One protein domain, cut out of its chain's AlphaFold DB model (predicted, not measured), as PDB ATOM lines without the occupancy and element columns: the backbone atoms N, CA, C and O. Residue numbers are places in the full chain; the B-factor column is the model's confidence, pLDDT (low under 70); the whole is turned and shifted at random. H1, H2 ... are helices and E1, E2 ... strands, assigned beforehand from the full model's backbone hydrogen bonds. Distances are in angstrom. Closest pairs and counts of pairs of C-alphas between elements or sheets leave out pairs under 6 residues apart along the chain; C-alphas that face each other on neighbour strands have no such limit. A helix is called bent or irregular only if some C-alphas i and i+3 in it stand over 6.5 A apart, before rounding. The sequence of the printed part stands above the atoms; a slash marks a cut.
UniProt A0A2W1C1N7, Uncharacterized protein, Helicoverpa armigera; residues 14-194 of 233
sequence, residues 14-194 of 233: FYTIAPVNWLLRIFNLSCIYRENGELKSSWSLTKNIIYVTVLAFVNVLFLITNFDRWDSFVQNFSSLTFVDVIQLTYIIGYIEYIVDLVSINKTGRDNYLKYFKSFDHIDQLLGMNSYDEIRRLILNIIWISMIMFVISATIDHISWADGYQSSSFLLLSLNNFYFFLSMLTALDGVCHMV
ATOM      1  N   PHE A  14      24.102  36.760 -27.189       86.25
ATOM      2  CA  PHE A  14      24.589  36.090 -25.983       86.25
ATOM      3  C   PHE A  14      25.802  36.794 -25.358       86.25
ATOM      4  O   PHE A  14      25.862  36.954 -24.138       86.25
ATOM      5  N   TYR A  15      26.740  37.279 -26.172       89.06
ATOM      6  CA  TYR A  15      27.905  38.041 -25.711       89.06
ATOM      7  C   TYR A  15      27.513  39.271 -24.875       89.06
ATOM      8  O   TYR A  15      28.178  39.584 -23.884       89.06
ATOM      9  N   THR A  16      26.411  39.943 -25.224       89.88
ATOM     10  CA  THR A  16      25.961  41.147 -24.503       89.88
ATOM     11  C   THR A  16      25.420  40.859 -23.098       89.88
ATOM     12  O   THR A  16      25.674  41.644 -22.187       89.88
ATOM     13  N   ILE A  17      24.757  39.713 -22.889       89.75
ATOM     14  CA  ILE A  17      24.192  39.300 -21.585       89.75
ATOM     15  C   ILE A  17      25.101  38.370 -20.783       89.75
ATOM     16  O   ILE A  17      24.784  38.022 -19.646       89.75
ATOM     17  N   ALA A  18      26.248  37.976 -21.338       90.75
ATOM     18  CA  ALA A  18      27.203  37.100 -20.669       90.75
ATOM     19  C   ALA A  18      27.559  37.533 -19.227       90.75
ATOM     20  O   ALA A  18      27.626  36.649 -18.370       90.75
ATOM     21  N   PRO A  19      27.738  38.836 -18.905       90.56
ATOM     22  CA  PRO A  19      28.005  39.263 -17.531       90.56
ATOM     23  C   PRO A  19      26.869  38.927 -16.554       90.56
ATOM     24  O   PRO A  19      27.130  38.431 -15.461       90.56
ATOM     25  N   VAL A  20      25.611  39.139 -16.958       91.56
ATOM     26  CA  VAL A  20      24.442  38.807 -16.128       91.56
ATOM     27  C   VAL A  20      24.294  37.301 -15.993       91.56
ATOM     28  O   VAL A  20      24.153  36.802 -14.884       91.56
ATOM     29  N   ASN A  21      24.418  36.558 -17.096       90.19
ATOM     30  CA  ASN A  21      24.362  35.096 -17.061       90.19
ATOM     31  C   ASN A  21      25.423  34.502 -16.131       90.19
ATOM     32  O   ASN A  21      25.157  33.519 -15.445       90.19
ATOM     33  N   TRP A  22      26.621  35.092 -16.092       90.56
ATOM     34  CA  TRP A  22      27.665  34.674 -15.164       90.56
ATOM     35  C   TRP A  22      27.248  34.889 -13.705       90.56
ATOM     36  O   TRP A  22      27.367  33.955 -12.913       90.56
ATOM     37  N   LEU A  23      26.691  36.059 -13.365       89.88
ATOM     38  CA  LEU A  23      26.162  36.334 -12.023       89.88
ATOM     39  C   LEU A  23      25.038  35.364 -11.647       89.88
ATOM     40  O   LEU A  23      25.108  34.717 -10.607       89.88
ATOM     41  N   LEU A  24      24.040  35.198 -12.517       88.12
ATOM     42  CA  LEU A  24      22.926  34.275 -12.294       88.12
ATOM     43  C   LEU A  24      23.416  32.843 -12.053       88.12
ATOM     44  O   LEU A  24      22.924  32.157 -11.158       88.12
ATOM     45  N   ARG A  25      24.436  32.405 -12.800       86.06
ATOM     46  CA  ARG A  25      25.016  31.067 -12.661       86.06
ATOM     47  C   ARG A  25      25.691  30.843 -11.308       86.06
ATOM     48  O   ARG A  25      25.617  29.725 -10.803       86.06
ATOM     49  N   ILE A  26      26.324  31.862 -10.719       86.75
ATOM     50  CA  ILE A  26      26.937  31.767  -9.378       86.75
ATOM     51  C   ILE A  26      25.877  31.443  -8.328       86.75
ATOM     52  O   ILE A  26      26.088  30.568  -7.492       86.75
ATOM     53  N   PHE A  27      24.719  32.092  -8.420       81.19
ATOM     54  CA  PHE A  27      23.592  31.864  -7.512       81.19
ATOM     55  C   PHE A  27      22.698  30.703  -7.952       81.19
ATOM     56  O   PHE A  27      21.621  30.503  -7.397       81.19
ATOM     57  N   ASN A  28      23.151  29.924  -8.943       78.25
ATOM     58  CA  ASN A  28      22.439  28.782  -9.500       78.25
ATOM     59  C   ASN A  28      21.000  29.134  -9.948       78.25
ATOM     60  O   ASN A  28      20.101  28.293  -9.933       78.25
ATOM     61  N   LEU A  29      20.800  30.384 -10.367       78.62
ATOM     62  CA  LEU A  29      19.579  30.861 -11.000       78.62
ATOM     63  C   LEU A  29      19.560  30.435 -12.470       78.62
ATOM     64  O   LEU A  29      20.597  30.145 -13.075       78.62
ATOM     65  N   SER A  30      18.364  30.402 -13.058       79.38
ATOM     66  CA  SER A  30      18.212  30.023 -14.461       79.38
ATOM     67  C   SER A  30      18.898  31.039 -15.365       79.38
ATOM     68  O   SER A  30      18.548  32.223 -15.369       79.38
ATOM     69  N   CYS A  31      19.866  30.570 -16.147       83.38
ATOM     70  CA  CYS A  31      20.605  31.392 -17.096       83.38
ATOM     71  C   CYS A  31      20.696  30.709 -18.458       83.38
ATOM     72  O   CYS A  31      20.659  29.477 -18.568       83.38
ATOM     73  N   ILE A  32      20.839  31.517 -19.503       84.81
ATOM     74  CA  ILE A  32      21.114  31.014 -20.847       84.81
ATOM     75  C   ILE A  32      22.621  30.780 -20.947       84.81
ATOM     76  O   ILE A  32      23.418  31.574 -20.452       84.81
ATOM     77  N   TYR A  33      23.030  29.684 -21.571       85.44
ATOM     78  CA  TYR A  33      24.433  29.377 -21.820       85.44
ATOM     79  C   TYR A  33      24.603  28.746 -23.197       85.44
ATOM     80  O   TYR A  33      23.648  28.265 -23.808       85.44
ATOM     81  N   ARG A  34      25.837  28.767 -23.698       83.44
ATOM     82  CA  ARG A  34      26.192  28.139 -24.965       83.44
ATOM     83  C   ARG A  34      26.881  26.807 -24.705       83.44
ATOM     84  O   ARG A  34      27.910  26.766 -24.034       83.44
ATOM     85  N   GLU A  35      26.336  25.740 -25.271       83.62
ATOM     86  CA  GLU A  35      26.925  24.402 -25.255       83.62
ATOM     87  C   GLU A  35      27.029  23.905 -26.697       83.62
ATOM     88  O   GLU A  35      26.037  23.881 -27.417       83.62
ATOM     89  N   ASN A  36      28.236  23.551 -27.146       82.25
ATOM     90  CA  ASN A  36      28.494  23.086 -28.519       82.25
ATOM     91  C   ASN A  36      28.000  24.041 -29.627       82.25
ATOM     92  O   ASN A  36      27.642  23.604 -30.714       82.25
ATOM     93  N   GLY A  37      27.986  25.352 -29.361       76.75
ATOM     94  CA  GLY A  37      27.513  26.367 -30.309       76.75
ATOM     95  C   GLY A  37      26.013  26.662 -30.228       76.75
ATOM     96  O   GLY A  37      25.587  27.717 -30.690       76.75
ATOM     97  N   GLU A  38      25.227  25.817 -29.561       82.19
ATOM     98  CA  GLU A  38      23.789  26.015 -29.384       82.19
ATOM     99  C   GLU A  38      23.479  26.743 -28.074       82.19
ATOM    100  O   GLU A  38      24.113  26.512 -27.041       82.19
ATOM    101  N   LEU A  39      22.483  27.632 -28.111       83.75
ATOM    102  CA  LEU A  39      21.946  28.268 -26.911       83.75
ATOM    103  C   LEU A  39      21.023  27.287 -26.191       83.75
ATOM    104  O   LEU A  39      20.050  26.798 -26.769       83.75
ATOM    105  N   LYS A  40      21.315  27.041 -24.916       84.25
ATOM    106  CA  LYS A  40      20.510  26.218 -24.018       84.25
ATOM    107  C   LYS A  40      20.165  27.000 -22.759       84.25
ATOM    108  O   LYS A  40      20.913  27.869 -22.315       84.25
ATOM    109  N   SER A  41      19.022  26.668 -22.176       82.62
ATOM    110  CA  SER A  41      18.641  27.148 -20.851       82.62
ATOM    111  C   SER A  41      19.231  26.206 -19.804       82.62
ATOM    112  O   SER A  41      19.073  24.987 -19.903       82.62
ATOM    113  N   SER A  42      19.956  26.742 -18.822       74.75
ATOM    114  CA  SER A  42      20.391  25.960 -17.662       74.75
ATOM    115  C   SER A  42      19.290  26.016 -16.625       74.75
ATOM    116  O   SER A  42      19.158  26.973 -15.870       74.75
ATOM    117  N   TRP A  43      18.475  24.971 -16.599       73.12
ATOM    118  CA  TRP A  43      17.477  24.816 -15.562       73.12
ATOM    119  C   TRP A  43      17.545  23.419 -14.971       73.12
ATOM    120  O   TRP A  43      17.687  22.421 -15.676       73.12
ATOM    121  N   SER A  44      17.456  23.357 -13.648       73.12
ATOM    122  CA  SER A  44      17.373  22.102 -12.920       73.12
ATOM    123  C   SER A  44      16.339  22.246 -11.816       73.12
ATOM    124  O   SER A  44      16.599  22.872 -10.788       73.12
ATOM    125  N   LEU A  45      15.175  21.624 -12.032       74.62
ATOM    126  CA  LEU A  45      14.121  21.481 -11.024       74.62
ATOM    127  C   LEU A  45      14.699  20.964  -9.702       74.62
ATOM    128  O   LEU A  45      14.413  21.504  -8.644       74.62
ATOM    129  N   THR A  46      15.544  19.936  -9.775       75.50
ATOM    130  CA  THR A  46      16.153  19.285  -8.615       75.50
ATOM    131  C   THR A  46      17.011  20.241  -7.801       75.50
ATOM    132  O   THR A  46      16.865  20.284  -6.584       75.50
ATOM    133  N   LYS A  47      17.862  21.053  -8.441       78.81
ATOM    134  CA  LYS A  47      18.665  22.043  -7.707       78.81
ATOM    135  C   LYS A  47      17.797  23.122  -7.067       78.81
ATOM    136  O   LYS A  47      18.035  23.488  -5.922       78.81
ATOM    137  N   ASN A  48      16.780  23.589  -7.783       77.62
ATOM    138  CA  ASN A  48      15.834  24.578  -7.280       77.62
ATOM    139  C   ASN A  48      15.055  24.054  -6.066       77.62
ATOM    140  O   ASN A  48      14.949  24.759  -5.071       77.62
ATOM    141  N   ILE A  49      14.582  22.803  -6.112       81.00
ATOM    142  CA  ILE A  49      13.927  22.146  -4.973       81.00
ATOM    143  C   ILE A  49      14.882  22.081  -3.783       81.00
ATOM    144  O   ILE A  49      14.491  22.470  -2.693       81.00
ATOM    145  N   ILE A  50      16.138  21.663  -3.983       84.56
ATOM    146  CA  ILE A  50      17.129  21.604  -2.899       84.56
ATOM    147  C   ILE A  50      17.324  22.987  -2.264       84.56
ATOM    148  O   ILE A  50      17.261  23.096  -1.043       84.56
ATOM    149  N   TYR A  51      17.507  24.040  -3.066       80.88
ATOM    150  CA  TYR A  51      17.650  25.407  -2.556       80.88
ATOM    151  C   TYR A  51      16.422  25.853  -1.760       80.88
ATOM    152  O   TYR A  51      16.566  26.313  -0.631       80.88
ATOM    153  N   VAL A  52      15.221  25.662  -2.311       82.38
ATOM    154  CA  VAL A  52      13.963  26.006  -1.636       82.38
ATOM    155  C   VAL A  52      13.812  25.217  -0.338       82.38
ATOM    156  O   VAL A  52      13.467  25.802   0.675       82.38
ATOM    157  N   THR A  53      14.115  23.918  -0.319       84.06
ATOM    158  CA  THR A  53      14.013  23.088   0.890       84.06
ATOM    159  C   THR A  53      15.032  23.488   1.955       84.06
ATOM    160  O   THR A  53      14.674  23.566   3.126       84.06
ATOM    161  N   VAL A  54      16.282  23.771   1.577       85.69
ATOM    162  CA  VAL A  54      17.314  24.240   2.518       85.69
ATOM    163  C   VAL A  54      16.923  25.594   3.105       85.69
ATOM    164  O   VAL A  54      16.983  25.769   4.318       85.69
ATOM    165  N   LEU A  55      16.462  26.528   2.271       81.94
ATOM    166  CA  LEU A  55      15.995  27.839   2.721       81.94
ATOM    167  C   LEU A  55      14.737  27.715   3.589       81.94
ATOM    168  O   LEU A  55      14.688  28.315   4.656       81.94
ATOM    169  N   ALA A  56      13.777  26.861   3.219       82.75
ATOM    170  CA  ALA A  56      12.611  26.546   4.045       82.75
ATOM    171  C   ALA A  56      13.025  26.033   5.423       82.75
ATOM    172  O   ALA A  56      12.475  26.456   6.431       82.75
ATOM    173  N   PHE A  57      13.999  25.124   5.469       84.56
ATOM    174  CA  PHE A  57      14.491  24.549   6.711       84.56
ATOM    175  C   PHE A  57      15.169  25.601   7.592       84.56
ATOM    176  O   PHE A  57      14.879  25.662   8.782       84.56
ATOM    177  N   VAL A  58      16.005  26.470   7.012       82.12
ATOM    178  CA  VAL A  58      16.607  27.606   7.730       82.12
ATOM    179  C   VAL A  58      15.520  28.542   8.260       82.12
ATOM    180  O   VAL A  58      15.561  28.897   9.435       82.12
ATOM    181  N   ASN A  59      14.512  28.869   7.447       76.75
ATOM    182  CA  ASN A  59      13.389  29.716   7.850       76.75
ATOM    183  C   ASN A  59      12.603  29.085   9.008       76.75
ATOM    184  O   ASN A  59      12.316  29.756   9.992       76.75
ATOM    185  N   VAL A  60      12.276  27.791   8.918       78.19
ATOM    186  CA  VAL A  60      11.523  27.057   9.947       78.19
ATOM    187  C   VAL A  60      12.321  26.932  11.238       78.19
ATOM    188  O   VAL A  60      11.764  27.170  12.305       78.19
ATOM    189  N   LEU A  61      13.618  26.615  11.164       78.00
ATOM    190  CA  LEU A  61      14.493  26.628  12.336       78.00
ATOM    191  C   LEU A  61      14.486  28.002  13.002       78.00
ATOM    192  O   LEU A  61      14.340  28.080  14.216       78.00
ATOM    193  N   PHE A  62      14.589  29.070  12.210       70.25
ATOM    194  CA  PHE A  62      14.628  30.434  12.724       70.25
ATOM    195  C   PHE A  62      13.304  30.870  13.356       70.25
ATOM    196  O   PHE A  62      13.314  31.561  14.377       70.25
ATOM    197  N   LEU A  63      12.176  30.450  12.769       70.06
ATOM    198  CA  LEU A  63      10.858  30.600  13.373       70.06
ATOM    199  C   LEU A  63      10.857  29.876  14.726       70.06
ATOM    200  O   LEU A  63      10.710  30.521  15.754       70.06
ATOM    201  N   ILE A  64      11.147  28.578  14.769       72.25
ATOM    202  CA  ILE A  64      11.107  27.792  16.014       72.25
ATOM    203  C   ILE A  64      12.002  28.389  17.113       72.25
ATOM    204  O   ILE A  64      11.570  28.474  18.258       72.25
ATOM    205  N   THR A  65      13.217  28.845  16.790       68.44
ATOM    206  CA  THR A  65      14.153  29.389  17.791       68.44
ATOM    207  C   THR A  65      13.785  30.771  18.324       68.44
ATOM    208  O   THR A  65      14.270  31.143  19.385       68.44
ATOM    209  N   ASN A  66      12.978  31.553  17.599       63.09
ATOM    210  CA  ASN A  66      12.577  32.902  18.022       63.09
ATOM    211  C   ASN A  66      11.097  32.991  18.434       63.09
ATOM    212  O   ASN A  66      10.641  34.064  18.829       63.09
ATOM    213  N   PHE A  67      10.352  31.883  18.366       59.91
ATOM    214  CA  PHE A  67       8.927  31.790  18.700       59.91
ATOM    215  C   PHE A  67       8.660  31.281  20.131       59.91
ATOM    216  O   PHE A  67       7.737  30.505  20.358       59.91
ATOM    217  N   ASP A  68       9.358  31.807  21.141       54.50
ATOM    218  CA  ASP A  68       8.959  31.619  22.554       54.50
ATOM    219  C   ASP A  68       7.618  32.324  22.903       54.50
ATOM    220  O   ASP A  68       7.134  32.245  24.030       54.50
ATOM    221  N   ARG A  69       6.994  33.042  21.951       54.94
ATOM    222  CA  ARG A  69       5.810  33.907  22.154       54.94
ATOM    223  C   ARG A  69       4.595  33.586  21.272       54.94
ATOM    224  O   ARG A  69       3.712  34.430  21.128       54.94
ATOM    225  N   TRP A  70       4.500  32.392  20.685       53.41
ATOM    226  CA  TRP A  70       3.369  32.078  19.790       53.41
ATOM    227  C   TRP A  70       2.000  32.179  20.478       53.41
ATOM    228  O   TRP A  70       1.047  32.697  19.893       53.41
ATOM    229  N   ASP A  71       1.941  31.807  21.757       53.72
ATOM    230  CA  ASP A  71       0.723  31.898  22.564       53.72
ATOM    231  C   ASP A  71       0.209  33.341  22.718       53.72
ATOM    232  O   ASP A  71      -1.003  33.551  22.788       53.72
ATOM    233  N   SER A  72       1.084  34.360  22.698       52.22
ATOM    234  CA  SER A  72       0.641  35.760  22.778       52.22
ATOM    235  C   SER A  72       0.173  36.320  21.433       52.22
ATOM    236  O   SER A  72      -0.695  37.190  21.415       52.22
ATOM    237  N   PHE A  73       0.715  35.826  20.313       51.47
ATOM    238  CA  PHE A  73       0.348  36.272  18.962       51.47
ATOM    239  C   PHE A  73      -1.079  35.845  18.584       51.47
ATOM    240  O   PHE A  73      -1.839  36.632  18.022       51.47
ATOM    241  N   VAL A  74      -1.476  34.618  18.947       56.84
ATOM    242  CA  VAL A  74      -2.834  34.097  18.690       56.84
ATOM    243  C   VAL A  74      -3.885  34.788  19.568       56.84
ATOM    244  O   VAL A  74      -5.024  34.962  19.139       56.84
ATOM    245  N   GLN A  75      -3.515  35.213  20.781       54.94
ATOM    246  CA  GLN A  75      -4.446  35.840  21.725       54.94
ATOM    247  C   GLN A  75      -4.579  37.363  21.565       54.94
ATOM    248  O   GLN A  75      -5.652  37.891  21.841       54.94
ATOM    249  N   ASN A  76      -3.546  38.073  21.090       53.12
ATOM    250  CA  ASN A  76      -3.544  39.539  20.991       53.12
ATOM    251  C   ASN A  76      -3.142  40.031  19.591       53.12
ATOM    252  O   ASN A  76      -2.088  40.636  19.397       53.12
ATOM    253  N   PHE A  77      -4.030  39.850  18.611       54.16
ATOM    254  CA  PHE A  77      -3.847  40.371  17.245       54.16
ATOM    255  C   PHE A  77      -3.702  41.912  17.193       54.16
ATOM    256  O   PHE A  77      -3.185  42.470  16.230       54.16
ATOM    257  N   SER A  78      -4.154  42.618  18.237       50.00
ATOM    258  CA  SER A  78      -4.092  44.079  18.369       50.00
ATOM    259  C   SER A  78      -2.766  44.619  18.920       50.00
ATOM    260  O   SER A  78      -2.548  45.827  18.854       50.00
ATOM    261  N   SER A  79      -1.870  43.767  19.437       50.84
ATOM    262  CA  SER A  79      -0.549  44.164  19.945       50.84
ATOM    263  C   SER A  79       0.576  43.591  19.083       50.84
ATOM    264  O   SER A  79       1.511  42.977  19.596       50.84
ATOM    265  N   LEU A  80       0.461  43.758  17.764       57.94
ATOM    266  CA  LEU A  80       1.518  43.407  16.818       57.94
ATOM    267  C   LEU A  80       2.773  44.205  17.176       57.94
ATOM    268  O   LEU A  80       2.801  45.433  17.063       57.94
ATOM    269  N   THR A  81       3.804  43.517  17.660       64.69
ATOM    270  CA  THR A  81       5.077  44.168  17.943       64.69
ATOM    271  C   THR A  81       5.849  44.342  16.638       64.69
ATOM    272  O   THR A  81       5.666  43.600  15.675       64.69
ATOM    273  N   PHE A  82       6.738  45.331  16.579       62.94
ATOM    274  CA  PHE A  82       7.571  45.580  15.396       62.94
ATOM    275  C   PHE A  82       8.389  44.341  14.966       62.94
ATOM    276  O   PHE A  82       8.637  44.135  13.782       62.94
ATOM    277  N   VAL A  83       8.742  43.472  15.920       63.56
ATOM    278  CA  VAL A  83       9.431  42.194  15.675       63.56
ATOM    279  C   VAL A  83       8.553  41.213  14.888       63.56
ATOM    280  O   VAL A  83       9.049  40.546  13.982       63.56
ATOM    281  N   ASP A  84       7.248  41.174  15.168       65.19
ATOM    282  CA  ASP A  84       6.296  40.316  14.453       65.19
ATOM    283  C   ASP A  84       6.104  40.792  13.000       65.19
ATOM    284  O   ASP A  84       6.008  39.983  12.076       65.19
ATOM    285  N   VAL A  85       6.124  42.114  12.774       68.38
ATOM    286  CA  VAL A  85       6.068  42.710  11.424       68.38
ATOM    287  C   VAL A  85       7.303  42.329  10.606       68.38
ATOM    288  O   VAL A  85       7.174  41.931   9.452       68.38
ATOM    289  N   ILE A  86       8.491  42.386  11.209       68.75
ATOM    290  CA  ILE A  86       9.750  41.977  10.571       68.75
ATOM    291  C   ILE A  86       9.701  40.509  10.128       68.75
ATOM    292  O   ILE A  86      10.095  40.173   9.010       68.75
ATOM    293  N   GLN A  87       9.215  39.623  10.999       69.62
ATOM    294  CA  GLN A  87       9.087  38.201  10.681       69.62
ATOM    295  C   GLN A  87       8.060  37.958   9.567       69.62
ATOM    296  O   GLN A  87       8.270  37.095   8.712       69.62
ATOM    297  N   LEU A  88       6.980  38.743   9.521       71.88
ATOM    298  CA  LEU A  88       6.008  38.684   8.431       71.88
ATOM    299  C   LEU A  88       6.634  39.113   7.095       71.88
ATOM    300  O   LEU A  88       6.477  38.405   6.101       71.88
ATOM    301  N   THR A  89       7.384  40.221   7.070       73.56
ATOM    302  CA  THR A  89       8.115  40.677   5.873       73.56
ATOM    303  C   THR A  89       9.062  39.599   5.354       73.56
ATOM    304  O   THR A  89       9.155  39.381   4.149       73.56
ATOM    305  N   TYR A  90       9.704  38.861   6.256       72.25
ATOM    306  CA  TYR A  90      10.583  37.758   5.896       72.25
ATOM    307  C   TYR A  90       9.854  36.589   5.214       72.25
ATOM    308  O   TYR A  90      10.301  36.089   4.180       72.25
ATOM    309  N   ILE A  91       8.712  36.163   5.765       75.56
ATOM    310  CA  ILE A  91       7.883  35.108   5.163       75.56
ATOM    311  C   ILE A  91       7.384  35.549   3.785       75.56
ATOM    312  O   ILE A  91       7.402  34.752   2.847       75.56
ATOM    313  N   ILE A  92       6.985  36.818   3.650       79.06
ATOM    314  CA  ILE A  92       6.573  37.399   2.369       79.06
ATOM    315  C   ILE A  92       7.725  37.331   1.361       79.06
ATOM    316  O   ILE A  92       7.528  36.778   0.283       79.06
ATOM    317  N   GLY A  93       8.934  37.771   1.726       75.19
ATOM    318  CA  GLY A  93      10.104  37.711   0.840       75.19
ATOM    319  C   GLY A  93      10.471  36.283   0.412       75.19
ATOM    320  O   GLY A  93      10.847  36.042  -0.734       75.19
ATOM    321  N   TYR A  94      10.293  35.297   1.295       80.69
ATOM    322  CA  TYR A  94      10.470  33.888   0.936       80.69
ATOM    323  C   TYR A  94       9.398  33.381  -0.044       80.69
ATOM    324  O   TYR A  94       9.712  32.637  -0.977       80.69
ATOM    325  N   ILE A  95       8.135  33.779   0.139       81.00
ATOM    326  CA  ILE A  95       7.050  33.444  -0.797       81.00
ATOM    327  C   ILE A  95       7.305  34.099  -2.155       81.00
ATOM    328  O   ILE A  95       7.191  33.418  -3.174       81.00
ATOM    329  N   GLU A  96       7.685  35.376  -2.179       79.25
ATOM    330  CA  GLU A  96       8.071  36.096  -3.398       79.25
ATOM    331  C   GLU A  96       9.205  35.370  -4.120       79.25
ATOM    332  O   GLU A  96       9.083  35.079  -5.307       79.25
ATOM    333  N   TYR A  97      10.242  34.943  -3.391       79.56
ATOM    334  CA  TYR A  97      11.322  34.139  -3.955       79.56
ATOM    335  C   TYR A  97      10.820  32.832  -4.587       79.56
ATOM    336  O   TYR A  97      11.230  32.498  -5.698       79.56
ATOM    337  N   ILE A  98       9.915  32.089  -3.934       80.75
ATOM    338  CA  ILE A  98       9.322  30.874  -4.524       80.75
ATOM    339  C   ILE A  98       8.538  31.215  -5.794       80.75
ATOM    340  O   ILE A  98       8.670  30.515  -6.801       80.75
ATOM    341  N   VAL A  99       7.704  32.255  -5.749       79.00
ATOM    342  CA  VAL A  99       6.870  32.670  -6.884       79.00
ATOM    343  C   VAL A  99       7.748  33.069  -8.065       79.00
ATOM    344  O   VAL A  99       7.522  32.567  -9.168       79.00
ATOM    345  N   ASP A 100       8.784  33.871  -7.837       72.31
ATOM    346  CA  ASP A 100       9.768  34.253  -8.849       72.31
ATOM    347  C   ASP A 100      10.457  33.014  -9.421       72.31
ATOM    348  O   ASP A 100      10.494  32.803 -10.638       72.31
ATOM    349  N   LEU A 101      10.917  32.115  -8.550       75.31
ATOM    350  CA  LEU A 101      11.589  30.884  -8.941       75.31
ATOM    351  C   LEU A 101      10.682  29.934  -9.736       75.31
ATOM    352  O   LEU A 101      11.192  29.154 -10.537       75.31
ATOM    353  N   VAL A 102       9.363  29.956  -9.551       74.12
ATOM    354  CA  VAL A 102       8.425  29.128 -10.326       74.12
ATOM    355  C   VAL A 102       8.024  29.824 -11.627       74.12
ATOM    356  O   VAL A 102       8.096  29.215 -12.698       74.12
ATOM    357  N   SER A 103       7.625  31.094 -11.549       68.19
ATOM    358  CA  SER A 103       7.060  31.869 -12.657       68.19
ATOM    359  C   SER A 103       8.100  32.162 -13.742       68.19
ATOM    360  O   SER A 103       7.907  31.833 -14.919       68.19
ATOM    361  N   ILE A 104       9.259  32.692 -13.343       68.38
ATOM    362  CA  ILE A 104      10.322  33.092 -14.273       68.38
ATOM    363  C   ILE A 104      10.990  31.860 -14.885       68.38
ATOM    364  O   ILE A 104      11.306  31.844 -16.079       68.38
ATOM    365  N   ASN A 105      11.143  30.788 -14.104       64.88
ATOM    366  CA  ASN A 105      11.896  29.622 -14.556       64.88
ATOM    367  C   ASN A 105      11.086  28.637 -15.400       64.88
ATOM    368  O   ASN A 105      11.660  28.062 -16.321       64.88
ATOM    369  N   LYS A 106       9.793  28.417 -15.115       64.31
ATOM    370  CA  LYS A 106       8.995  27.431 -15.865       64.31
ATOM    371  C   LYS A 106       8.461  27.985 -17.184       64.31
ATOM    372  O   LYS A 106       8.413  27.256 -18.167       64.31
ATOM    373  N   THR A 107       8.064  29.256 -17.213       65.62
ATOM    374  CA  THR A 107       7.347  29.828 -18.367       65.62
ATOM    375  C   THR A 107       8.158  30.915 -19.071       65.62
ATOM    376  O   THR A 107       8.083  31.048 -20.292       65.62
ATOM    377  N   GLY A 108       8.964  31.682 -18.331       69.00
ATOM    378  CA  GLY A 108       9.740  32.786 -18.897       69.00
ATOM    379  C   GLY A 108      10.883  32.318 -19.799       69.00
ATOM    380  O   GLY A 108      10.992  32.740 -20.948       69.00
ATOM    381  N   ARG A 109      11.740  31.418 -19.304       75.38
ATOM    382  CA  ARG A 109      13.040  31.109 -19.937       75.38
ATOM    383  C   ARG A 109      12.978  30.384 -21.276       75.38
ATOM    384  O   ARG A 109      13.772  30.711 -22.159       75.38
ATOM    385  N   ASP A 110      12.009  29.502 -21.483       75.94
ATOM    386  CA  ASP A 110      11.810  28.873 -22.794       75.94
ATOM    387  C   ASP A 110      11.329  29.883 -23.841       75.94
ATOM    388  O   ASP A 110      11.738  29.831 -25.006       75.94
ATOM    389  N   ASN A 111      10.507  30.851 -23.426       78.25
ATOM    390  CA  ASN A 111      10.095  31.948 -24.291       78.25
ATOM    391  C   ASN A 111      11.271  32.886 -24.579       78.25
ATOM    392  O   ASN A 111      11.487  33.232 -25.739       78.25
ATOM    393  N   TYR A 112      12.095  33.211 -23.578       77.81
ATOM    394  CA  TYR A 112      13.321  33.988 -23.786       77.81
ATOM    395  C   TYR A 112      14.259  33.316 -24.787       77.81
ATOM    396  O   TYR A 112      14.719  33.978 -25.711       77.81
ATOM    397  N   LEU A 113      14.481  32.002 -24.700       82.56
ATOM    398  CA  LEU A 113      15.317  31.286 -25.668       82.56
ATOM    399  C   LEU A 113      14.808  31.441 -27.113       82.56
ATOM    400  O   LEU A 113      15.607  31.605 -28.038       82.56
ATOM    401  N   LYS A 114      13.484  31.420 -27.317       84.31
ATOM    402  CA  LYS A 114      12.876  31.700 -28.628       84.31
ATOM    403  C   LYS A 114      13.147  33.141 -29.066       84.31
ATOM    404  O   LYS A 114      13.515  33.343 -30.218       84.31
ATOM    405  N   TYR A 115      13.046  34.115 -28.158       82.25
ATOM    406  CA  TYR A 115      13.384  35.512 -28.453       82.25
ATOM    407  C   TYR A 115      14.847  35.696 -28.865       82.25
ATOM    408  O   TYR A 115      15.093  36.403 -29.835       82.25
ATOM    409  N   PHE A 116      15.809  35.019 -28.223       83.44
ATOM    410  CA  PHE A 116      17.220  35.074 -28.643       83.44
ATOM    411  C   PHE A 116      17.414  34.593 -30.079       83.44
ATOM    412  O   PHE A 116      18.102  35.247 -30.857       83.44
ATOM    413  N   LYS A 117      16.763  33.487 -30.453       83.56
ATOM    414  CA  LYS A 117      16.810  32.982 -31.833       83.56
ATOM    415  C   LYS A 117      16.194  33.977 -32.821       83.56
ATOM    416  O   LYS A 117      16.726  34.157 -33.912       83.56
ATOM    417  N   SER A 118      15.103  34.640 -32.438       86.06
ATOM    418  CA  SER A 118      14.488  35.692 -33.255       86.06
ATOM    419  C   SER A 118      15.376  36.932 -33.379       86.06
ATOM    420  O   SER A 118      15.446  37.516 -34.457       86.06
ATOM    421  N   PHE A 119      16.074  37.327 -32.310       86.19
ATOM    422  CA  PHE A 119      17.006  38.452 -32.335       86.19
ATOM    423  C   PHE A 119      18.174  38.211 -33.278       86.19
ATOM    424  O   PHE A 119      18.473  39.098 -34.065       86.19
ATOM    425  N   ASP A 120      18.748  37.009 -33.299       84.19
ATOM    426  CA  ASP A 120      19.821  36.697 -34.246       84.19
ATOM    427  C   ASP A 120      19.352  36.835 -35.711       84.19
ATOM    428  O   ASP A 120      20.108  37.300 -36.563       84.19
ATOM    429  N   HIS A 121      18.093  36.491 -36.016       84.94
ATOM    430  CA  HIS A 121      17.525  36.695 -37.354       84.94
ATOM    431  C   HIS A 121      17.291  38.179 -37.674       84.94
ATOM    432  O   HIS A 121      17.624  38.644 -38.764       84.94
ATOM    433  N   ILE A 122      16.752  38.935 -36.715       85.25
ATOM    434  CA  ILE A 122      16.553  40.383 -36.831       85.25
ATOM    435  C   ILE A 122      17.892  41.089 -37.048       85.25
ATOM    436  O   ILE A 122      18.008  41.926 -37.935       85.25
ATOM    437  N   ASP A 123      18.923  40.728 -36.295       86.19
ATOM    438  CA  ASP A 123      20.226  41.378 -36.365       86.19
ATOM    439  C   ASP A 123      20.908  41.158 -37.717       86.19
ATOM    440  O   ASP A 123      21.575  42.064 -38.219       86.19
ATOM    441  N   GLN A 124      20.702  39.989 -38.335       85.56
ATOM    442  CA  GLN A 124      21.150  39.715 -39.704       85.56
ATOM    443  C   GLN A 124      20.440  40.605 -40.730       85.56
ATOM    444  O   GLN A 124      21.087  41.082 -41.659       85.56
ATOM    445  N   LEU A 125      19.136  40.850 -40.562       83.75
ATOM    446  CA  LEU A 125      18.361  41.733 -41.441       83.75
ATOM    447  C   LEU A 125      18.733  43.209 -41.257       83.75
ATOM    448  O   LEU A 125      18.824  43.946 -42.234       83.75
ATOM    449  N   LEU A 126      18.950  43.638 -40.011       82.81
ATOM    450  CA  LEU A 126      19.292  45.022 -39.672       82.81
ATOM    451  C   LEU A 126      20.779  45.343 -39.896       82.81
ATOM    452  O   LEU A 126      21.147  46.514 -39.917       82.81
ATOM    453  N   GLY A 127      21.646  44.331 -40.023       81.56
ATOM    454  CA  GLY A 127      23.099  44.521 -40.067       81.56
ATOM    455  C   GLY A 127      23.655  45.086 -38.756       81.56
ATOM    456  O   GLY A 127      24.523  45.961 -38.769       81.56
ATOM    457  N   MET A 128      23.118  44.638 -37.616       80.94
ATOM    458  CA  MET A 128      23.373  45.272 -36.321       80.94
ATOM    459  C   MET A 128      24.821  45.060 -35.852       80.94
ATOM    460  O   MET A 128      25.281  43.929 -35.721       80.94
ATOM    461  N   ASN A 129      25.527  46.154 -35.542       83.00
ATOM    462  CA  ASN A 129      26.928  46.141 -35.085       83.00
ATOM    463  C   ASN A 129      27.130  46.737 -33.676       83.00
ATOM    464  O   ASN A 129      28.254  46.815 -33.186       83.00
ATOM    465  N   SER A 130      26.053  47.133 -32.994       84.50
ATOM    466  CA  SER A 130      26.064  47.865 -31.715       84.50
ATOM    467  C   SER A 130      26.205  46.976 -30.463       84.50
ATOM    468  O   SER A 130      25.965  47.428 -29.344       84.50
ATOM    469  N   TYR A 131      26.644  45.719 -30.601       88.62
ATOM    470  CA  TYR A 131      26.748  44.775 -29.476       88.62
ATOM    471  C   TYR A 131      27.673  45.250 -28.348       88.62
ATOM    472  O   TYR A 131      27.373  45.031 -27.175       88.62
ATOM    473  N   ASP A 132      28.793  45.902 -28.670       90.31
ATOM    474  CA  ASP A 132      29.717  46.400 -27.642       90.31
ATOM    475  C   ASP A 132      29.111  47.563 -26.844       90.31
ATOM    476  O   ASP A 132      29.336  47.666 -25.638       90.31
ATOM    477  N   GLU A 133      28.298  48.405 -27.485       91.00
ATOM    478  CA  GLU A 133      27.593  49.500 -26.813       91.00
ATOM    479  C   GLU A 133      26.524  48.967 -25.864       91.00
ATOM    480  O   GLU A 133      26.491  49.373 -24.700       91.00
ATOM    481  N   ILE A 134      25.724  48.002 -26.332       92.12
ATOM    482  CA  ILE A 134      24.723  47.303 -25.516       92.12
ATOM    483  C   ILE A 134      25.406  46.649 -24.312       92.12
ATOM    484  O   ILE A 134      24.975  46.829 -23.174       92.12
ATOM    485  N   ARG A 135      26.514  45.931 -24.539       93.50
ATOM    486  CA  ARG A 135      27.268  45.273 -23.465       93.50
ATOM    487  C   ARG A 135      27.802  46.277 -22.445       93.50
ATOM    488  O   ARG A 135      27.718  46.021 -21.247       93.50
ATOM    489  N   ARG A 136      28.356  47.405 -22.896       94.56
ATOM    490  CA  ARG A 136      28.856  48.466 -22.009       94.56
ATOM    491  C   ARG A 136      27.730  49.054 -21.161       94.56
ATOM    492  O   ARG A 136      27.922  49.250 -19.966       94.56
ATOM    493  N   LEU A 137      26.563  49.301 -21.756       94.06
ATOM    494  CA  LEU A 137      25.398  49.804 -21.032       94.06
ATOM    495  C   LEU A 137      24.916  48.795 -19.979       94.06
ATOM    496  O   LEU A 137      24.748  49.167 -18.822       94.06
ATOM    497  N   ILE A 138      24.793  47.515 -20.347       94.06
ATOM    498  CA  ILE A 138      24.448  46.429 -19.417       94.06
ATOM    499  C   ILE A 138      25.442  46.370 -18.249       94.06
ATOM    500  O   ILE A 138      25.027  46.333 -17.095       94.06
ATOM    501  N   LEU A 139      26.749  46.415 -18.521       94.81
ATOM    502  CA  LEU A 139      27.779  46.416 -17.476       94.81
ATOM    503  C   LEU A 139      27.649  47.608 -16.521       94.81
ATOM    504  O   LEU A 139      27.783  47.426 -15.313       94.81
ATOM    505  N   ASN A 140      27.354  48.799 -17.042       96.19
ATOM    506  CA  ASN A 140      27.135  49.983 -16.214       96.19
ATOM    507  C   ASN A 140      25.905  49.824 -15.311       96.19
ATOM    508  O   ASN A 140      25.981  50.159 -14.131       96.19
ATOM    509  N   ILE A 141      24.798  49.285 -15.840       94.75
ATOM    510  CA  ILE A 141      23.584  49.020 -15.053       94.75
ATOM    511  C   ILE A 141      23.899  48.018 -13.938       94.75
ATOM    512  O   ILE A 141      23.620  48.311 -12.780       94.75
ATOM    513  N   ILE A 142      24.551  46.891 -14.258       94.44
ATOM    514  CA  ILE A 142      24.966  45.894 -13.257       94.44
ATOM    515  C   ILE A 142      25.801  46.558 -12.160       94.44
ATOM    516  O   ILE A 142      25.530  46.373 -10.977       94.44
ATOM    517  N   TRP A 143      26.812  47.339 -12.542       95.38
ATOM    518  CA  TRP A 143      27.715  47.989 -11.597       95.38
ATOM    519  C   TRP A 143      26.978  48.946 -10.652       95.38
ATOM    520  O   TRP A 143      27.159  48.871  -9.437       95.38
ATOM    521  N   ILE A 144      26.103  49.798 -11.195       95.62
ATOM    522  CA  ILE A 144      25.291  50.729 -10.403       95.62
ATOM    523  C   ILE A 144      24.357  49.962  -9.460       95.62
ATOM    524  O   ILE A 144      24.315  50.273  -8.272       95.62
ATOM    525  N   SER A 145      23.653  48.939  -9.951       94.12
ATOM    526  CA  SER A 145      22.751  48.119  -9.132       94.12
ATOM    527  C   SER A 145      23.484  47.432  -7.978       94.12
ATOM    528  O   SER A 145      22.985  47.422  -6.855       94.12
ATOM    529  N   MET A 146      24.693  46.916  -8.224       93.81
ATOM    530  CA  MET A 146      25.519  46.297  -7.187       93.81
ATOM    531  C   MET A 146      25.964  47.302  -6.123       93.81
ATOM    532  O   MET A 146      25.865  47.008  -4.933       93.81
ATOM    533  N   ILE A 147      26.412  48.497  -6.523       96.19
ATOM    534  CA  ILE A 147      26.792  49.557  -5.576       96.19
ATOM    535  C   ILE A 147      25.594  49.970  -4.721       96.19
ATOM    536  O   ILE A 147      25.709  50.034  -3.499       96.19
ATOM    537  N   MET A 148      24.445  50.213  -5.353       94.31
ATOM    538  CA  MET A 148      23.218  50.598  -4.655       94.31
ATOM    539  C   MET A 148      22.796  49.536  -3.640       94.31
ATOM    540  O   MET A 148      22.456  49.874  -2.508       94.31
ATOM    541  N   PHE A 149      22.880  48.257  -4.012       94.69
ATOM    542  CA  PHE A 149      22.593  47.157  -3.098       94.69
ATOM    543  C   PHE A 149      23.552  47.127  -1.906       94.69
ATOM    544  O   PHE A 149      23.096  47.041  -0.772       94.69
ATOM    545  N   VAL A 150      24.866  47.237  -2.133       94.50
ATOM    546  CA  VAL A 150      25.857  47.222  -1.042       94.50
ATOM    547  C   VAL A 150      25.642  48.392  -0.082       94.50
ATOM    548  O   VAL A 150      25.691  48.197   1.132       94.50
ATOM    549  N   ILE A 151      25.372  49.592  -0.605       95.00
ATOM    550  CA  ILE A 151      25.078  50.772   0.218       95.00
ATOM    551  C   ILE A 151      23.808  50.534   1.040       95.00
ATOM    552  O   ILE A 151      23.848  50.706   2.256       95.00
ATOM    553  N   SER A 152      22.720  50.084   0.403       91.88
ATOM    554  CA  SER A 152      21.453  49.788   1.085       91.88
ATOM    555  C   SER A 152      21.646  48.749   2.187       91.88
ATOM    556  O   SER A 152      21.347  49.022   3.342       91.88
ATOM    557  N   ALA A 153      22.256  47.606   1.863       90.62
ATOM    558  CA  ALA A 153      22.492  46.529   2.816       90.62
ATOM    559  C   ALA A 153      23.366  46.977   3.998       90.62
ATOM    560  O   ALA A 153      23.145  46.549   5.128       90.62
ATOM    561  N   THR A 154      24.347  47.857   3.761       90.56
ATOM    562  CA  THR A 154      25.198  48.413   4.825       90.56
ATOM    563  C   THR A 154      24.405  49.343   5.743       90.56
ATOM    564  O   THR A 154      24.528  49.237   6.963       90.56
ATOM    565  N   ILE A 155      23.579  50.230   5.179       89.94
ATOM    566  CA  ILE A 155      22.710  51.131   5.951       89.94
ATOM    567  C   ILE A 155      21.713  50.323   6.782       89.94
ATOM    568  O   ILE A 155      21.546  50.605   7.970       89.94
ATOM    569  N   ASP A 156      21.114  49.289   6.193       85.00
ATOM    570  CA  ASP A 156      20.190  48.400   6.890       85.00
ATOM    571  C   ASP A 156      20.898  47.690   8.047       85.00
ATOM    572  O   ASP A 156      20.397  47.689   9.169       85.00
ATOM    573  N   HIS A 157      22.110  47.167   7.825       84.50
ATOM    574  CA  HIS A 157      22.905  46.529   8.877       84.50
ATOM    575  C   HIS A 157      23.275  47.478  10.023       84.50
ATOM    576  O   HIS A 157      23.202  47.067  11.180       84.50
ATOM    577  N   ILE A 158      23.649  48.727   9.729       86.50
ATOM    578  CA  ILE A 158      23.973  49.733  10.753       86.50
ATOM    579  C   ILE A 158      22.723  50.087  11.561       86.50
ATOM    580  O   ILE A 158      22.755  50.054  12.790       86.50
ATOM    581  N   SER A 159      21.615  50.365  10.873       82.81
ATOM    582  CA  SER A 159      20.340  50.731  11.504       82.81
ATOM    583  C   SER A 159      19.822  49.608  12.401       82.81
ATOM    584  O   SER A 159      19.297  49.839  13.487       82.81
ATOM    585  N   TRP A 160      20.019  48.364  11.969       80.81
ATOM    586  CA  TRP A 160      19.619  47.192  12.730       80.81
ATOM    587  C   TRP A 160      20.518  46.906  13.931       80.81
ATOM    588  O   TRP A 160      20.023  46.499  14.983       80.81
ATOM    589  N   ALA A 161      21.829  47.118  13.781       79.31
ATOM    590  CA  ALA A 161      22.796  46.980  14.865       79.31
ATOM    591  C   ALA A 161      22.481  47.933  16.022       79.31
ATOM    592  O   ALA A 161      22.553  47.525  17.180       79.31
ATOM    593  N   ASP A 162      22.106  49.169  15.690       78.25
ATOM    594  CA  ASP A 162      21.749  50.204  16.660       78.25
ATOM    595  C   ASP A 162      20.405  49.903  17.353       78.25
ATOM    596  O   ASP A 162      20.229  50.173  18.539       78.25
ATOM    597  N   GLY A 163      19.466  49.268  16.637       70.81
ATOM    598  CA  GLY A 163      18.108  49.023  17.129       70.81
ATOM    599  C   GLY A 163      17.872  47.735  17.936       70.81
ATOM    600  O   GLY A 163      17.072  47.763  18.870       70.81
ATOM    601  N   TYR A 164      18.493  46.595  17.587       62.94
ATOM    602  CA  TYR A 164      17.927  45.275  17.960       62.94
ATOM    603  C   TYR A 164      18.870  44.231  18.585       62.94
ATOM    604  O   TYR A 164      18.431  43.104  18.815       62.94
ATOM    605  N   GLN A 165      20.118  44.578  18.933       61.69
ATOM    606  CA  GLN A 165      21.128  43.629  19.449       61.69
ATOM    607  C   GLN A 165      21.366  42.392  18.534       61.69
ATOM    608  O   GLN A 165      20.720  42.172  17.510       61.69
ATOM    609  N   SER A 166      22.390  41.592  18.854       58.91
ATOM    610  CA  SER A 166      23.046  40.695  17.883       58.91
ATOM    611  C   SER A 166      22.240  39.496  17.356       58.91
ATOM    612  O   SER A 166      22.579  38.964  16.298       58.91
ATOM    613  N   SER A 167      21.170  39.070  18.036       56.09
ATOM    614  CA  SER A 167      20.427  37.846  17.685       56.09
ATOM    615  C   SER A 167      19.686  37.933  16.344       56.09
ATOM    616  O   SER A 167      19.336  36.909  15.763       56.09
ATOM    617  N   SER A 168      19.507  39.142  15.807       68.25
ATOM    618  CA  SER A 168      18.717  39.396  14.598       68.25
ATOM    619  C   SER A 168      19.556  39.650  13.332       68.25
ATOM    620  O   SER A 168      18.990  39.832  12.255       68.25
ATOM    621  N   PHE A 169      20.895  39.632  13.413       74.31
ATOM    622  CA  PHE A 169      21.755  39.898  12.247       74.31
ATOM    623  C   PHE A 169      21.620  38.851  11.143       74.31
ATOM    624  O   PHE A 169      21.624  39.198   9.965       74.31
ATOM    625  N   LEU A 170      21.472  37.579  11.518       74.00
ATOM    626  CA  LEU A 170      21.342  36.484  10.559       74.00
ATOM    627  C   LEU A 170      20.024  36.598   9.772       74.00
ATOM    628  O   LEU A 170      20.014  36.391   8.559       74.00
ATOM    629  N   LEU A 171      18.942  37.024  10.438       73.25
ATOM    630  CA  LEU A 171      17.650  37.299   9.803       73.25
ATOM    631  C   LEU A 171      17.776  38.419   8.765       73.25
ATOM    632  O   LEU A 171      17.334  38.267   7.628       73.25
ATOM    633  N   LEU A 172      18.423  39.521   9.145       79.06
ATOM    634  CA  LEU A 172      18.635  40.644   8.242       79.06
ATOM    635  C   LEU A 172      19.504  40.253   7.041       79.06
ATOM    636  O   LEU A 172      19.180  40.601   5.909       79.06
ATOM    637  N   SER A 173      20.575  39.484   7.260       83.62
ATOM    638  CA  SER A 173      21.417  38.990   6.169       83.62
ATOM    639  C   SER A 173      20.649  38.082   5.207       83.62
ATOM    640  O   SER A 173      20.842  38.194   3.998       83.62
ATOM    641  N   LEU A 174      19.753  37.223   5.706       80.69
ATOM    642  CA  LEU A 174      18.891  36.400   4.852       80.69
ATOM    643  C   LEU A 174      17.882  37.249   4.070       80.69
ATOM    644  O   LEU A 174      17.687  37.006   2.882       80.69
ATOM    645  N   ASN A 175      17.285  38.269   4.690       81.25
ATOM    646  CA  ASN A 175      16.387  39.192   3.994       81.25
ATOM    647  C   ASN A 175      17.109  39.957   2.871       81.25
ATOM    648  O   ASN A 175      16.652  39.973   1.730       81.25
ATOM    649  N   ASN A 176      18.291  40.505   3.169       86.25
ATOM    650  CA  ASN A 176      19.139  41.169   2.179       86.25
ATOM    651  C   ASN A 176      19.561  40.210   1.060       86.25
ATOM    652  O   ASN A 176      19.657  40.613  -0.097       86.25
ATOM    653  N   PHE A 177      19.774  38.931   1.377       86.25
ATOM    654  CA  PHE A 177      20.065  37.908   0.380       86.25
ATOM    655  C   PHE A 177      18.870  37.630  -0.545       86.25
ATOM    656  O   PHE A 177      19.057  37.561  -1.758       86.25
ATOM    657  N   TYR A 178      17.643  37.529  -0.026       83.06
ATOM    658  CA  TYR A 178      16.453  37.383  -0.876       83.06
ATOM    659  C   TYR A 178      16.241  38.608  -1.764       83.06
ATOM    660  O   TYR A 178      16.085  38.464  -2.977       83.06
ATOM    661  N   PHE A 179      16.350  39.809  -1.191       85.06
ATOM    662  CA  PHE A 179      16.277  41.055  -1.949       85.06
ATOM    663  C   PHE A 179      17.327  41.108  -3.067       85.06
ATOM    664  O   PHE A 179      17.035  41.505  -4.196       85.06
ATOM    665  N   PHE A 180      18.542  40.634  -2.790       89.94
ATOM    666  CA  PHE A 180      19.603  40.524  -3.782       89.94
ATOM    667  C   PHE A 180      19.247  39.578  -4.939       89.94
ATOM    668  O   PHE A 180      19.469  39.919  -6.102       89.94
ATOM    669  N   LEU A 181      18.668  38.406  -4.652       86.19
ATOM    670  CA  LEU A 181      18.241  37.460  -5.690       86.19
ATOM    671  C   LEU A 181      17.120  38.037  -6.566       86.19
ATOM    672  O   LEU A 181      17.170  37.899  -7.794       86.19
ATOM    673  N   SER A 182      16.148  38.726  -5.966       84.69
ATOM    674  CA  SER A 182      15.097  39.430  -6.711       84.69
ATOM    675  C   SER A 182      15.677  40.563  -7.562       84.69
ATOM    676  O   SER A 182      15.317  40.700  -8.731       84.69
ATOM    677  N   MET A 183      16.658  41.310  -7.045       90.25
ATOM    678  CA  MET A 183      17.369  42.342  -7.807       90.25
ATOM    679  C   MET A 183      18.112  41.761  -9.019       90.25
ATOM    680  O   MET A 183      17.982  42.300 -10.118       90.25
ATOM    681  N   LEU A 184      18.828  40.638  -8.869       89.88
ATOM    682  CA  LEU A 184      19.486  39.961  -9.998       89.88
ATOM    683  C   LEU A 184      18.490  39.516 -11.073       89.88
ATOM    684  O   LEU A 184      18.775  39.590 -12.269       89.88
ATOM    685  N   THR A 185      17.317  39.063 -10.647       85.56
ATOM    686  CA  THR A 185      16.247  38.621 -11.541       85.56
ATOM    687  C   THR A 185      15.620  39.802 -12.289       85.56
ATOM    688  O   THR A 185      15.408  39.735 -13.499       85.56
ATOM    689  N   ALA A 186      15.404  40.929 -11.607       88.25
ATOM    690  CA  ALA A 186      14.965  42.170 -12.240       88.25
ATOM    691  C   ALA A 186      16.011  42.705 -13.233       88.25
ATOM    692  O   ALA A 186      15.663  43.137 -14.333       88.25
ATOM    693  N   LEU A 187      17.296  42.629 -12.880       91.44
ATOM    694  CA  LEU A 187      18.417  43.052 -13.720       91.44
ATOM    695  C   LEU A 187      18.499  42.248 -15.024       91.44
ATOM    696  O   LEU A 187      18.739  42.821 -16.088       91.44
ATOM    697  N   ASP A 188      18.250  40.941 -14.960       88.69
ATOM    698  CA  ASP A 188      18.115  40.086 -16.141       88.69
ATOM    699  C   ASP A 188      16.972  40.550 -17.058       88.69
ATOM    700  O   ASP A 188      17.179  40.740 -18.262       88.69
ATOM    701  N   GLY A 189      15.807  40.859 -16.483       87.81
ATOM    702  CA  GLY A 189      14.682  41.448 -17.211       87.81
ATOM    703  C   GLY A 189      15.030  42.784 -17.881       87.81
ATOM    704  O   GLY A 189      14.742  42.979 -19.063       87.81
ATOM    705  N   VAL A 190      15.711  43.685 -17.167       90.88
ATOM    706  CA  VAL A 190      16.173  44.977 -17.709       90.88
ATOM    707  C   VAL A 190      17.137  44.773 -18.876       90.88
ATOM    708  O   VAL A 190      17.028  45.461 -19.889       90.88
ATOM    709  N   CYS A 191      18.045  43.800 -18.796       90.75
ATOM    710  CA  CYS A 191      18.979  43.522 -19.887       90.75
ATOM    711  C   CYS A 191      18.266  43.054 -21.160       90.75
ATOM    712  O   CYS A 191      18.653  43.452 -22.262       90.75
ATOM    713  N   HIS A 192      17.196  42.266 -21.026       88.19
ATOM    714  CA  HIS A 192      16.341  41.918 -22.160       88.19
ATOM    715  C   HIS A 192      15.613  43.137 -22.740       88.19
ATOM    716  O   HIS A 192      15.522  43.265 -23.961       88.19
ATOM    717  N   MET A 193      15.151  44.064 -21.896       89.44
ATOM    718  CA  MET A 193      14.522  45.305 -22.361       89.44
ATOM    719  C   MET A 193      15.503  46.202 -23.120       89.44
ATOM    720  O   MET A 193      15.172  46.675 -24.203       89.44
ATOM    721  N   VAL A 194      16.736  46.357 -22.629       91.38
ATOM    722  CA  VAL A 194      17.796  47.110 -23.324       91.38
ATOM    723  C   VAL A 194      18.071  46.521 -24.710       91.38
ATOM    724  O   VAL A 194      18.183  47.243 -25.700       91.38
TER     725      VAL A 194
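Overview. This is residues 14 to 194 of the 233 residues of an uncharacterized protein of Helicoverpa armigera (UniProt A0A2W1C1N7). A long rod of helices running lengthwise: H5 and H6 form a long helical hairpin, H4a runs beside H6, and H2 lies loosely beside H4a. H6 is in the middle; at one end H1 packs on H5 and H6 and the small strand hairpin E1-E2 lies by H1 and H4b, while H3 is at the other end. The printed part has 181 residues, with six named helices and two named strands in the order H1 E1 E2 H2 H3 H4 H5 H6; the class is mostly helix and the sheet, E1 - E2, is antiparallel. The whole is loose, with a radius of gyration of the C-alphas of 20.3 A and spans of 67 by 33 by 27 A.

Arrangement. E1, residues 31 to 35, and E2, residues 38 to 42, form an antiparallel hairpin; N 33 and O 40 are 2.9 A apart and N 42 and O 31 2.8 A, both within hydrogen-bond range. H1, residues 14 to 26, comes closest to E1 at the C-alphas of Asn 21 and Cys 31, 5.3 A apart. H4, residues 82 to 126, was assigned as one helix by its hydrogen bonds but is bent, C-alphas 106 and 109 being 6.8 A apart; its arms H4a, residues 82 to 106, and H4b, residues 109 to 126, stand at a steep tilt of 58 degrees. The closest C-alphas of E2 and H4b are those of Ser 41 and Arg 109, 6.9 A apart. H1, H5, residues 131 to 164, and H6, residues 166 to 194, make a bundle, helices side by side. H5 and H6, a helical hairpin, touch at a shallow tilt of 19 degrees, opposite ways, closest at the C-alphas of Ile 138 and Cys 191, 6.2 A apart. H1 touches H5 with residues 15 to 20 alone, closest at the C-alphas of Thr 16 and Arg 135, 4.5 A apart. Residues 184 to 191 of H6 touch H1, with the C-alphas of Val 20 and Asp 188 closest at 6.5 A. H6, the hub, also touches H4a, the same way at a shallow tilt of 34 degrees, only just short of steep; H4a touches H6 with residues 90 to 100 alone, H6 touches H4a with residues 175 to 182 alone, and the C-alphas of Tyr 90 and Asn 175 are closest at 6.3 A. H2, residues 45 to 66, and H4a are close but not clearly touching, with the C-alphas of Val 52 and Ile 98 closest at 7.3 A. H3, residues 70 to 75, touches no helix. Every O i to N i+4 pair is within hydrogen-bond range in H2, H4b and H5, against 7 of 9 in H1, 1 of 2 in H3, 20 of 21 in H4a and 23 of 25 in H6.

Along the chain. H1 begins at C-alpha 14, (24.589, 36.090, -25.983), and H6 ends at C-alpha 194, (17.796, 47.110, -23.324). From first to last C-alpha H5 measures 48.3 A, H6 42.0 A, H4a 36.2 A, H2 31.2 A, H4b 24.9 A, H1 17.3 A, E1 12.5 A, E2 12.2 A and H3 8.9 A. H1 and H6 are irregular: C-alphas 16 and 19 are 7.5 A apart, and C-alphas 167 and 170 are 7.3 A apart.

Size, cuts and confidence. The C-alphas of Gln 75 and Gly 127, the two farthest apart, are 68.2 A apart. The printed part has no cut, and no link is long. Residues 74 to 79 stand free, as do residues 121 to 127, of which 121 to 126 belong to H4. The mean pLDDT of the printed part is 79.7; residues 65 to 87, 103 to 108 and 164 to 168 are under 70.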